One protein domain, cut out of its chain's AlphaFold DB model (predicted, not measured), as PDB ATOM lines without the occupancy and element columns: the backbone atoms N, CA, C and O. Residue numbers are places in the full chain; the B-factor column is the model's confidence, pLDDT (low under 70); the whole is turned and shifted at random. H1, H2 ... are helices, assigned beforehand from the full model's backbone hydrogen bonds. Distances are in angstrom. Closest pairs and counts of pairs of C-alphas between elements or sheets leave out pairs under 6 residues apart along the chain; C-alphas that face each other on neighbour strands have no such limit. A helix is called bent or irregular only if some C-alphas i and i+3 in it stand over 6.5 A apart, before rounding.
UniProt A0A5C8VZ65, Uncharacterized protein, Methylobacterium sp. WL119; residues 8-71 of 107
ATOM      1  N   PRO A   8     165.454 166.310 209.503       91.75
ATOM      2  CA  PRO A   8     166.889 166.581 209.402       91.75
ATOM      3  C   PRO A   8     167.237 168.074 209.313       91.75
ATOM      4  O   PRO A   8     168.226 168.521 209.896       91.75
ATOM      5  N   GLU A   9     166.411 168.874 208.637       94.19
ATOM      6  CA  GLU A   9     166.590 170.324 208.546       94.19
ATOM      7  C   GLU A   9     166.404 171.016 209.901       94.19
ATOM      8  O   GLU A   9     167.136 171.948 210.232       94.19
ATOM      9  N   ARG A  10     165.484 170.516 210.735       94.38
ATOM     10  CA  ARG A  10     165.277 171.034 212.088       94.38
ATOM     11  C   ARG A  10     166.435 170.650 213.006       94.38
ATOM     12  O   ARG A  10     166.865 171.496 213.783       94.38
ATOM     13  N   LEU A  11     166.970 169.430 212.899       95.31
ATOM     14  CA  LEU A  11     168.191 169.037 213.621       95.31
ATOM     15  C   LEU A  11     169.395 169.885 213.204       95.31
ATOM     16  O   LEU A  11     170.140 170.346 214.063       95.31
ATOM     17  N   SER A  12     169.550 170.143 211.904       95.50
ATOM     18  CA  SER A  12     170.620 171.001 211.382       95.50
ATOM     19  C   SER A  12     170.521 172.425 211.931       95.50
ATOM     20  O   SER A  12     171.528 173.021 212.309       95.50
ATOM     21  N   GLU A  13     169.305 172.961 212.048       97.69
ATOM     22  CA  GLU A  13     169.085 174.277 212.646       97.69
ATOM     23  C   GLU A  13     169.357 174.281 214.158       97.69
ATOM     24  O   GLU A  13     169.991 175.206 214.662       97.69
ATOM     25  N   VAL A  14     168.958 173.232 214.888       97.00
ATOM     26  CA  VAL A  14     169.314 173.072 216.310       97.00
ATOM     27  C   VAL A  14     170.830 173.025 216.482       97.00
ATOM     28  O   VAL A  14     171.354 173.716 217.351       97.00
ATOM     29  N   LEU A  15     171.545 172.280 215.637       97.50
ATOM     30  CA  LEU A  15     173.006 172.217 215.652       97.50
ATOM     31  C   LEU A  15     173.631 173.594 215.409       97.50
ATOM     32  O   LEU A  15     174.533 174.010 216.141       97.50
ATOM     33  N   ARG A  16     173.126 174.330 214.415       97.44
ATOM     34  CA  ARG A  16     173.580 175.690 214.101       97.44
ATOM     35  C   ARG A  16     173.381 176.633 215.289       97.44
ATOM     36  O   ARG A  16     174.302 177.362 215.656       97.44
ATOM     37  N   LEU A  17     172.202 176.602 215.912       98.12
ATOM     38  CA  LEU A  17     171.874 177.432 217.074       98.12
ATOM     39  C   LEU A  17     172.686 177.040 218.313       98.12
ATOM     40  O   LEU A  17     173.190 177.920 219.009       98.12
ATOM     41  N   ALA A  18     172.863 175.741 218.566       97.81
ATOM     42  CA  ALA A  18     173.687 175.232 219.658       97.81
ATOM     43  C   ALA A  18     175.151 175.659 219.496       97.81
ATOM     44  O   ALA A  18     175.770 176.088 220.461       97.81
ATOM     45  N   THR A  19     175.678 175.625 218.270       97.56
ATOM     46  CA  THR A  19     177.045 176.074 217.966       97.56
ATOM     47  C   THR A  19     177.208 177.575 218.210       97.56
ATOM     48  O   THR A  19     178.161 177.992 218.860       97.56
ATOM     49  N   ALA A  20     176.252 178.398 217.768       98.12
ATOM     50  CA  ALA A  20     176.279 179.841 218.022       98.12
ATOM     51  C   ALA A  20     176.133 180.191 219.515       98.12
ATOM     52  O   ALA A  20     176.678 181.190 219.982       98.12
ATOM     53  N   LEU A  21     175.384 179.387 220.274       98.00
ATOM     54  CA  LEU A  21     175.273 179.551 221.721       98.00
ATOM     55  C   LEU A  21     176.560 179.123 222.434       98.00
ATOM     56  O   LEU A  21     177.013 179.835 223.326       98.00
ATOM     57  N   ALA A  22     177.162 178.006 222.026       97.75
ATOM     58  CA  ALA A  22     178.438 177.527 222.550       97.75
ATOM     59  C   ALA A  22     179.562 178.557 222.372       97.75
ATOM     60  O   ALA A  22     180.348 178.750 223.292       97.75
ATOM     61  N   ASP A  23     179.590 179.264 221.241       97.75
ATOM     62  CA  ASP A  23     180.563 180.326 220.960       97.75
ATOM     63  C   ASP A  23     180.470 181.455 222.000       97.75
ATOM     64  O   ASP A  23     181.441 181.789 222.673       97.75
ATOM     65  N   ARG A  24     179.249 181.937 222.267       96.44
ATOM     66  CA  ARG A  24     178.995 182.960 223.299       96.44
ATOM     67  C   ARG A  24     179.336 182.484 224.708       96.44
ATOM     68  O   ARG A  24     179.795 183.272 225.536       96.44
ATOM     69  N   VAL A  25     179.058 181.214 224.998       96.69
ATOM     70  CA  VAL A  25     179.383 180.590 226.282       96.69
ATOM     71  C   VAL A  25     180.899 180.530 226.466       96.69
ATOM     72  O   VAL A  25     181.390 180.934 227.518       96.69
ATOM     73  N   LEU A  26     181.644 180.109 225.443       95.62
ATOM     74  CA  LEU A  26     183.105 180.073 225.474       95.62
ATOM     75  C   LEU A  26     183.709 181.468 225.593       95.62
ATOM     76  O   LEU A  26     184.583 181.667 226.428       95.62
ATOM     77  N   ASP A  27     183.195 182.455 224.862       96.75
ATOM     78  CA  ASP A  27     183.624 183.850 224.996       96.75
ATOM     79  C   ASP A  27     183.449 184.384 226.424       96.75
ATOM     80  O   ASP A  27     184.277 185.151 226.924       96.75
ATOM     81  N   ALA A  28     182.358 184.008 227.099       95.06
ATOM     82  CA  ALA A  28     182.148 184.360 228.498       95.06
ATOM     83  C   ALA A  28     183.145 183.642 229.418       95.06
ATOM     84  O   ALA A  28     183.761 184.309 230.248       95.06
ATOM     85  N   GLN A  29     183.353 182.334 229.232       93.50
ATOM     86  CA  GLN A  29     184.318 181.543 230.006       93.50
ATOM     87  C   GLN A  29     185.751 182.079 229.851       93.50
ATOM     88  O   GLN A  29     186.425 182.316 230.851       93.50
ATOM     89  N   ILE A  30     186.196 182.347 228.617       94.25
ATOM     90  CA  ILE A  30     187.525 182.903 228.303       94.25
ATOM     91  C   ILE A  30     187.716 184.265 228.974       94.25
ATOM     92  O   ILE A  30     188.785 184.561 229.503       94.25
ATOM     93  N   ALA A  31     186.674 185.094 228.986       95.94
ATOM     94  CA  ALA A  31     186.709 186.398 229.634       95.94
ATOM     95  C   ALA A  31     186.509 186.348 231.161       95.94
ATOM     96  O   ALA A  31     186.405 187.407 231.783       95.94
ATOM     97  N   GLY A  32     186.395 185.159 231.765       93.50
ATOM     98  CA  GLY A  32     186.134 184.989 233.197       93.50
ATOM     99  C   GLY A  32     184.779 185.548 233.647       93.50
ATOM    100  O   GLY A  32     184.609 185.904 234.813       93.50
ATOM    101  N   ARG A  33     183.816 185.681 232.728       93.94
ATOM    102  CA  ARG A  33     182.464 186.159 233.027       93.94
ATOM    103  C   ARG A  33     181.552 184.986 233.383       93.94
ATOM    104  O   ARG A  33     181.648 183.929 232.760       93.94
ATOM    105  N   PRO A  34     180.606 185.178 234.316       90.94
ATOM    106  CA  PRO A  34     179.616 184.154 234.607       90.94
ATOM    107  C   PRO A  34     178.740 183.892 233.376       90.94
ATOM    108  O   PRO A  34     178.244 184.826 232.737       90.94
ATOM    109  N   VAL A  35     178.524 182.616 233.062       93.75
ATOM    110  CA  VAL A  35     177.569 182.193 232.032       93.75
ATOM    111  C   VAL A  35     176.164 182.183 232.646       93.75
ATOM    112  O   VAL A  35     175.971 181.555 233.690       93.75
ATOM    113  N   PRO A  36     175.160 182.840 232.036       93.62
ATOM    114  CA  PRO A  36     173.790 182.795 232.540       93.62
ATOM    115  C   PRO A  36     173.248 181.360 232.601       93.62
ATOM    116  O   PRO A  36     173.365 180.611 231.629       93.62
ATOM    117  N   ALA A  37     172.598 180.995 233.711       92.69
ATOM    118  CA  ALA A  37     172.082 179.640 233.933       92.69
ATOM    119  C   ALA A  37     171.116 179.177 232.826       92.69
ATOM    120  O   ALA A  37     171.170 178.025 232.401       92.69
ATOM    121  N   ASP A  38     170.298 180.088 232.295       94.69
ATOM    122  CA  ASP A  38     169.392 179.793 231.181       94.69
ATOM    123  C   ASP A  38     170.147 179.425 229.899       94.69
ATOM    124  O   ASP A  38     169.723 178.533 229.167       94.69
ATOM    125  N   GLN A  39     171.291 180.068 229.635       94.69
ATOM    126  CA  GLN A  39     172.132 179.757 228.475       94.69
ATOM    127  C   GLN A  39     172.826 178.407 228.650       94.69
ATOM    128  O   GLN A  39     172.808 177.594 227.728       94.69
ATOM    129  N   ALA A  40     173.365 178.136 229.840       94.12
ATOM    130  CA  ALA A  40     173.963 176.844 230.163       94.12
ATOM    131  C   ALA A  40     172.937 175.702 230.048       94.12
ATOM    132  O   ALA A  40     173.185 174.690 229.391       94.12
ATOM    133  N   GLY A  41     171.742 175.891 230.614       95.56
ATOM    134  CA  GLY A  41     170.652 174.922 230.541       95.56
ATOM    135  C   GLY A  41     170.120 174.722 229.121       95.56
ATOM    136  O   GLY A  41     169.838 173.591 228.727       95.56
ATOM    137  N   ALA A  42     169.995 175.792 228.330       96.69
ATOM    138  CA  ALA A  42     169.606 175.693 226.924       96.69
ATOM    139  C   ALA A  42     170.644 174.920 226.104       96.69
ATOM    140  O   ALA A  42     170.267 174.062 225.305       96.69
ATOM    141  N   LEU A  43     171.936 175.173 226.338       96.94
ATOM    142  CA  LEU A  43     173.019 174.469 225.662       96.94
ATOM    143  C   LEU A  43     173.024 172.977 226.010       96.94
ATOM    144  O   LEU A  43     173.066 172.148 225.106       96.94
ATOM    145  N   ALA A  44     172.891 172.632 227.294       96.25
ATOM    146  CA  ALA A  44     172.819 171.244 227.750       96.25
ATOM    147  C   ALA A  44     171.612 170.494 227.157       96.25
ATOM    148  O   ALA A  44     171.745 169.359 226.704       96.25
ATOM    149  N   LYS A  45     170.438 171.139 227.096       96.62
ATOM    150  CA  LYS A  45     169.235 170.556 226.477       96.62
ATOM    151  C   LYS A  45     169.396 170.360 224.972       96.62
ATOM    152  O   LYS A  45     169.009 169.316 224.458       96.62
ATOM    153  N   ALA A  46     169.953 171.346 224.269       96.44
ATOM    154  CA  ALA A  46     170.201 171.245 222.834       96.44
ATOM    155  C   ALA A  46     171.212 170.135 222.525       96.44
ATOM    156  O   ALA A  46     170.991 169.346 221.612       96.44
ATOM    157  N   ALA A  47     172.276 170.030 223.321       96.19
ATOM    158  CA  ALA A  47     173.262 168.968 223.214       96.19
ATOM    159  C   ALA A  47     172.631 167.587 223.444       96.19
ATOM    160  O   ALA A  47     172.774 166.712 222.594       96.19
ATOM    161  N   GLY A  48     171.858 167.413 224.523       95.44
ATOM    162  CA  GLY A  48     171.121 166.172 224.789       95.44
ATOM    163  C   GLY A  48     170.217 165.775 223.622       95.44
ATOM    164  O   GLY A  48     170.310 164.658 223.127       95.44
ATOM    165  N   LEU A  49     169.445 166.728 223.087       95.75
ATOM    166  CA  LEU A  49     168.613 166.489 221.910       95.75
ATOM    167  C   LEU A  49     169.441 166.048 220.692       95.75
ATOM    168  O   LEU A  49     169.054 165.125 219.990       95.75
ATOM    169  N   LEU A  50     170.576 166.689 220.414       95.81
ATOM    170  CA  LEU A  50     171.439 166.310 219.291       95.81
ATOM    171  C   LEU A  50     172.044 164.910 219.482       95.81
ATOM    172  O   LEU A  50     172.126 164.149 218.519       95.81
ATOM    173  N   HIS A  51     172.419 164.558 220.713       95.19
ATOM    174  CA  HIS A  51     172.925 163.230 221.062       95.19
ATOM    175  C   HIS A  51     171.871 162.136 220.877       95.19
ATOM    176  O   HIS A  51     172.169 161.112 220.266       95.19
ATOM    177  N   ASP A  52     170.636 162.376 221.323       95.44
ATOM    178  CA  ASP A  52     169.525 161.424 221.192       95.44
ATOM    179  C   ASP A  52     169.238 161.060 219.724       95.44
ATOM    180  O   ASP A  52     168.788 159.955 219.424       95.44
ATOM    181  N   TYR A  53     169.529 161.980 218.797       94.94
ATOM    182  CA  TYR A  53     169.386 161.781 217.352       94.94
ATOM    183  C   TYR A  53     170.694 161.378 216.647       94.94
ATOM    184  O   TYR A  53     170.718 161.290 215.419       94.94
ATOM    185  N   GLY A  54     171.772 161.115 217.393       93.94
ATOM    186  CA  GLY A  54     173.053 160.653 216.849       93.94
ATOM    187  C   GLY A  54     173.787 161.692 215.999       93.94
ATOM    188  O   GLY A  54     174.526 161.322 215.090       93.94
ATOM    189  N   VAL A  55     173.563 162.984 216.250       95.25
ATOM    190  CA  VAL A  55     174.254 164.067 215.542       95.25
ATOM    191  C   VAL A  55     175.634 164.280 216.158       95.25
ATOM    192  O   VAL A  55     175.746 164.553 217.353       95.25
ATOM    193  N   ASP A  56     176.674 164.221 215.328       92.94
ATOM    194  CA  ASP A  56     178.042 164.519 215.748       92.94
ATOM    195  C   ASP A  56     178.190 165.984 216.173       92.94
ATOM    196  O   ASP A  56     177.756 166.914 215.483       92.94
ATOM    197  N   TRP A  57     178.826 166.202 217.324       93.69
ATOM    198  CA  TRP A  57     179.016 167.545 217.862       93.69
ATOM    199  C   TRP A  57     180.290 168.197 217.319       93.69
ATOM    200  O   TRP A  57     181.353 167.571 217.307       93.69
ATOM    201  N   PRO A  58     180.239 169.488 216.946       94.25
ATOM    202  CA  PRO A  58     181.440 170.243 216.650       94.25
ATOM    203  C   PRO A  58     182.288 170.385 217.925       94.25
ATOM    204  O   PRO A  58     181.729 170.527 219.017       94.25
ATOM    205  N   PRO A  59     183.630 170.438 217.809       93.44
ATOM    206  CA  PRO A  59     184.526 170.559 218.965       93.44
ATOM    207  C   PRO A  59     184.176 171.728 219.891       93.44
ATOM    208  O   PRO A  59     184.285 171.622 221.108       93.44
ATOM    209  N   LEU A  60     183.695 172.821 219.299       94.38
ATOM    210  CA  LEU A  60     183.291 174.034 219.995       94.38
ATOM    211  C   LEU A  60     182.106 173.801 220.952       94.38
ATOM    212  O   LEU A  60     182.126 174.281 222.083       94.38
ATOM    213  N   LEU A  61     181.108 173.004 220.551       95.62
ATOM    214  CA  LEU A  61     179.984 172.643 221.423       95.62
ATOM    215  C   LEU A  61     180.457 171.789 222.604       95.62
ATOM    216  O   LEU A  61     180.103 172.056 223.751       95.62
ATOM    217  N   THR A  62     181.303 170.798 222.325       95.50
ATOM    218  CA  THR A  62     181.892 169.928 223.344       95.50
ATOM    219  C   THR A  62     182.691 170.732 224.369       95.50
ATOM    220  O   THR A  62     182.497 170.564 225.571       95.50
ATOM    221  N   GLN A  63     183.549 171.649 223.917       95.62
ATOM    222  CA  GLN A  63     184.378 172.472 224.797       95.62
ATOM    223  C   GLN A  63     183.544 173.401 225.687       95.62
ATOM    224  O   GLN A  63     183.818 173.508 226.882       95.62
ATOM    225  N   ALA A  64     182.497 174.020 225.132       95.56
ATOM    226  CA  ALA A  64     181.590 174.868 225.900       95.56
ATOM    227  C   ALA A  64     180.915 174.097 227.046       95.56
ATOM    228  O   ALA A  64     180.822 174.616 228.156       95.56
ATOM    229  N   LEU A  65     180.480 172.856 226.794       94.94
ATOM    230  CA  LEU A  65     179.857 171.991 227.800       94.94
ATOM    231  C   LEU A  65     180.845 171.529 228.874       94.94
ATOM    232  O   LEU A  65     180.476 171.500 230.044       94.94
ATOM    233  N   TYR A  66     182.091 171.213 228.506       93.81
ATOM    234  CA  TYR A  66     183.131 170.871 229.482       93.81
ATOM    235  C   TYR A  66     183.360 171.999 230.489       93.81
ATOM    236  O   TYR A  66     183.390 171.736 231.684       93.81
ATOM    237  N   GLY A  67     183.448 173.252 230.031       90.00
ATOM    238  CA  GLY A  67     183.602 174.405 230.928       90.00
ATOM    239  C   GLY A  67     182.355 174.747 231.755       90.00
ATOM    240  O   GLY A  67     182.419 175.605 232.631       90.00
ATOM    241  N   LEU A  68     181.214 174.105 231.478       90.19
ATOM    242  CA  LEU A  68     179.989 174.207 232.278       90.19
ATOM    243  C   LEU A  68     179.803 173.032 233.243       90.19
ATOM    244  O   LEU A  68     178.913 173.096 234.096       90.19
ATOM    245  N   ALA A  69     180.581 171.956 233.097       84.06
ATOM    246  CA  ALA A  69     180.517 170.842 234.023       84.06
ATOM    247  C   ALA A  69     180.910 171.361 235.414       84.06
ATOM    248  O   ALA A  69     181.945 172.015 235.541       84.06
ATOM    249  N   PRO A  70     180.092 171.120 236.455       72.44
ATOM    250  CA  PRO A  70     180.483 171.489 237.803       72.44
ATOM    251  C   PRO A  70     181.798 170.780 238.111       72.44
ATOM    252  O   PRO A  70     181.886 169.567 237.896       72.44
ATOM    253  N   ASP A  71     182.793 171.530 238.594       60.72
ATOM    254  CA  ASP A  71     184.063 170.985 239.064       60.72
ATOM    255  C   ASP A  71     183.757 169.878 240.071       60.72
ATOM    256  O   ASP A  71     183.477 170.115 241.246       60.72
TER     257      ASP A  71
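What this domain is: This is residues 8 to 71 of the 107 residues of an uncharacterized protein of Methylobacterium sp. WL119 (UniProt A0A5C8VZ65). One long helix, H1, makes the long axis of this model; a shorter helix, H2, folds back along it at a slant as the second arm of a helical hairpin, and a third, very short helix, H3, packs on both of them, so that the three centres make a triangle. The printed part has 64 residues with three named helices, in the order H1, H2, H3, and no named strand; the class is all helix. The whole is compact, with a radius of gyration of the C-alphas of 11.3 A, and elongated in outline, with spans of 36 by 21 by 20 A.

How they stand to each other: Start with H1, residues 8 to 30, and go on to H2, residues 37 to 52: the two touch, and their closest C-alphas, those of Ala 18 and Leu 43, are 6.1 A apart. Their lines stand at a steep tilt of 40 degrees and they run opposite ways, as a helical hairpin. Next look at H3, residues 59 to 66, which touches H1 at residues 18 to 26 of H1 alone; the closest C-alphas are those of Ala 22 and Leu 61, 5.2 A apart. H1 and H3 run the same way at a steep tilt of 60 degrees. H3 also touches H2, at residues 40 to 47 of H2 alone, with 4 pairs of C-alphas within 8 A; the closest, those of Ala 44 and Leu 65, are 7.1 A apart. H2 and H3 run opposite ways at a steep tilt of 58 degrees. The helix packing is mostly crossed: of the three pairs, 0 are at a shallow tilt. In the backbones of H2 and H3 every O i to N i+4 pair is within hydrogen-bond range; in H1, 18 of 19 are.

Where its parts are: Find C-alpha 8 at (166.889, 166.581, 209.402); from there H1 runs 32.4 A to C-alpha 30 at (187.525, 182.903, 228.303). H2 begins at C-alpha 37, at (172.082, 179.640, 233.933), and measures 22.4 A from there to C-alpha 52. H3 runs 10.6 A from C-alpha 59 to C-alpha 66 at (183.131, 170.871, 229.482). None of the three helices is bent or irregular.

The domain as a whole: The two C-alphas farthest apart are those of Pro 8 and Gly 32, at 35.7 A; the first and last printed, those of Pro 8 and Asp 71, are 34.6 A apart. The printed part has no cut. The links from H1 to H2 and from H2 to H3 are both short, with 6 residues each. The mean pLDDT of the printed part is 94.2, and residue 71 is the one printed residue under 70.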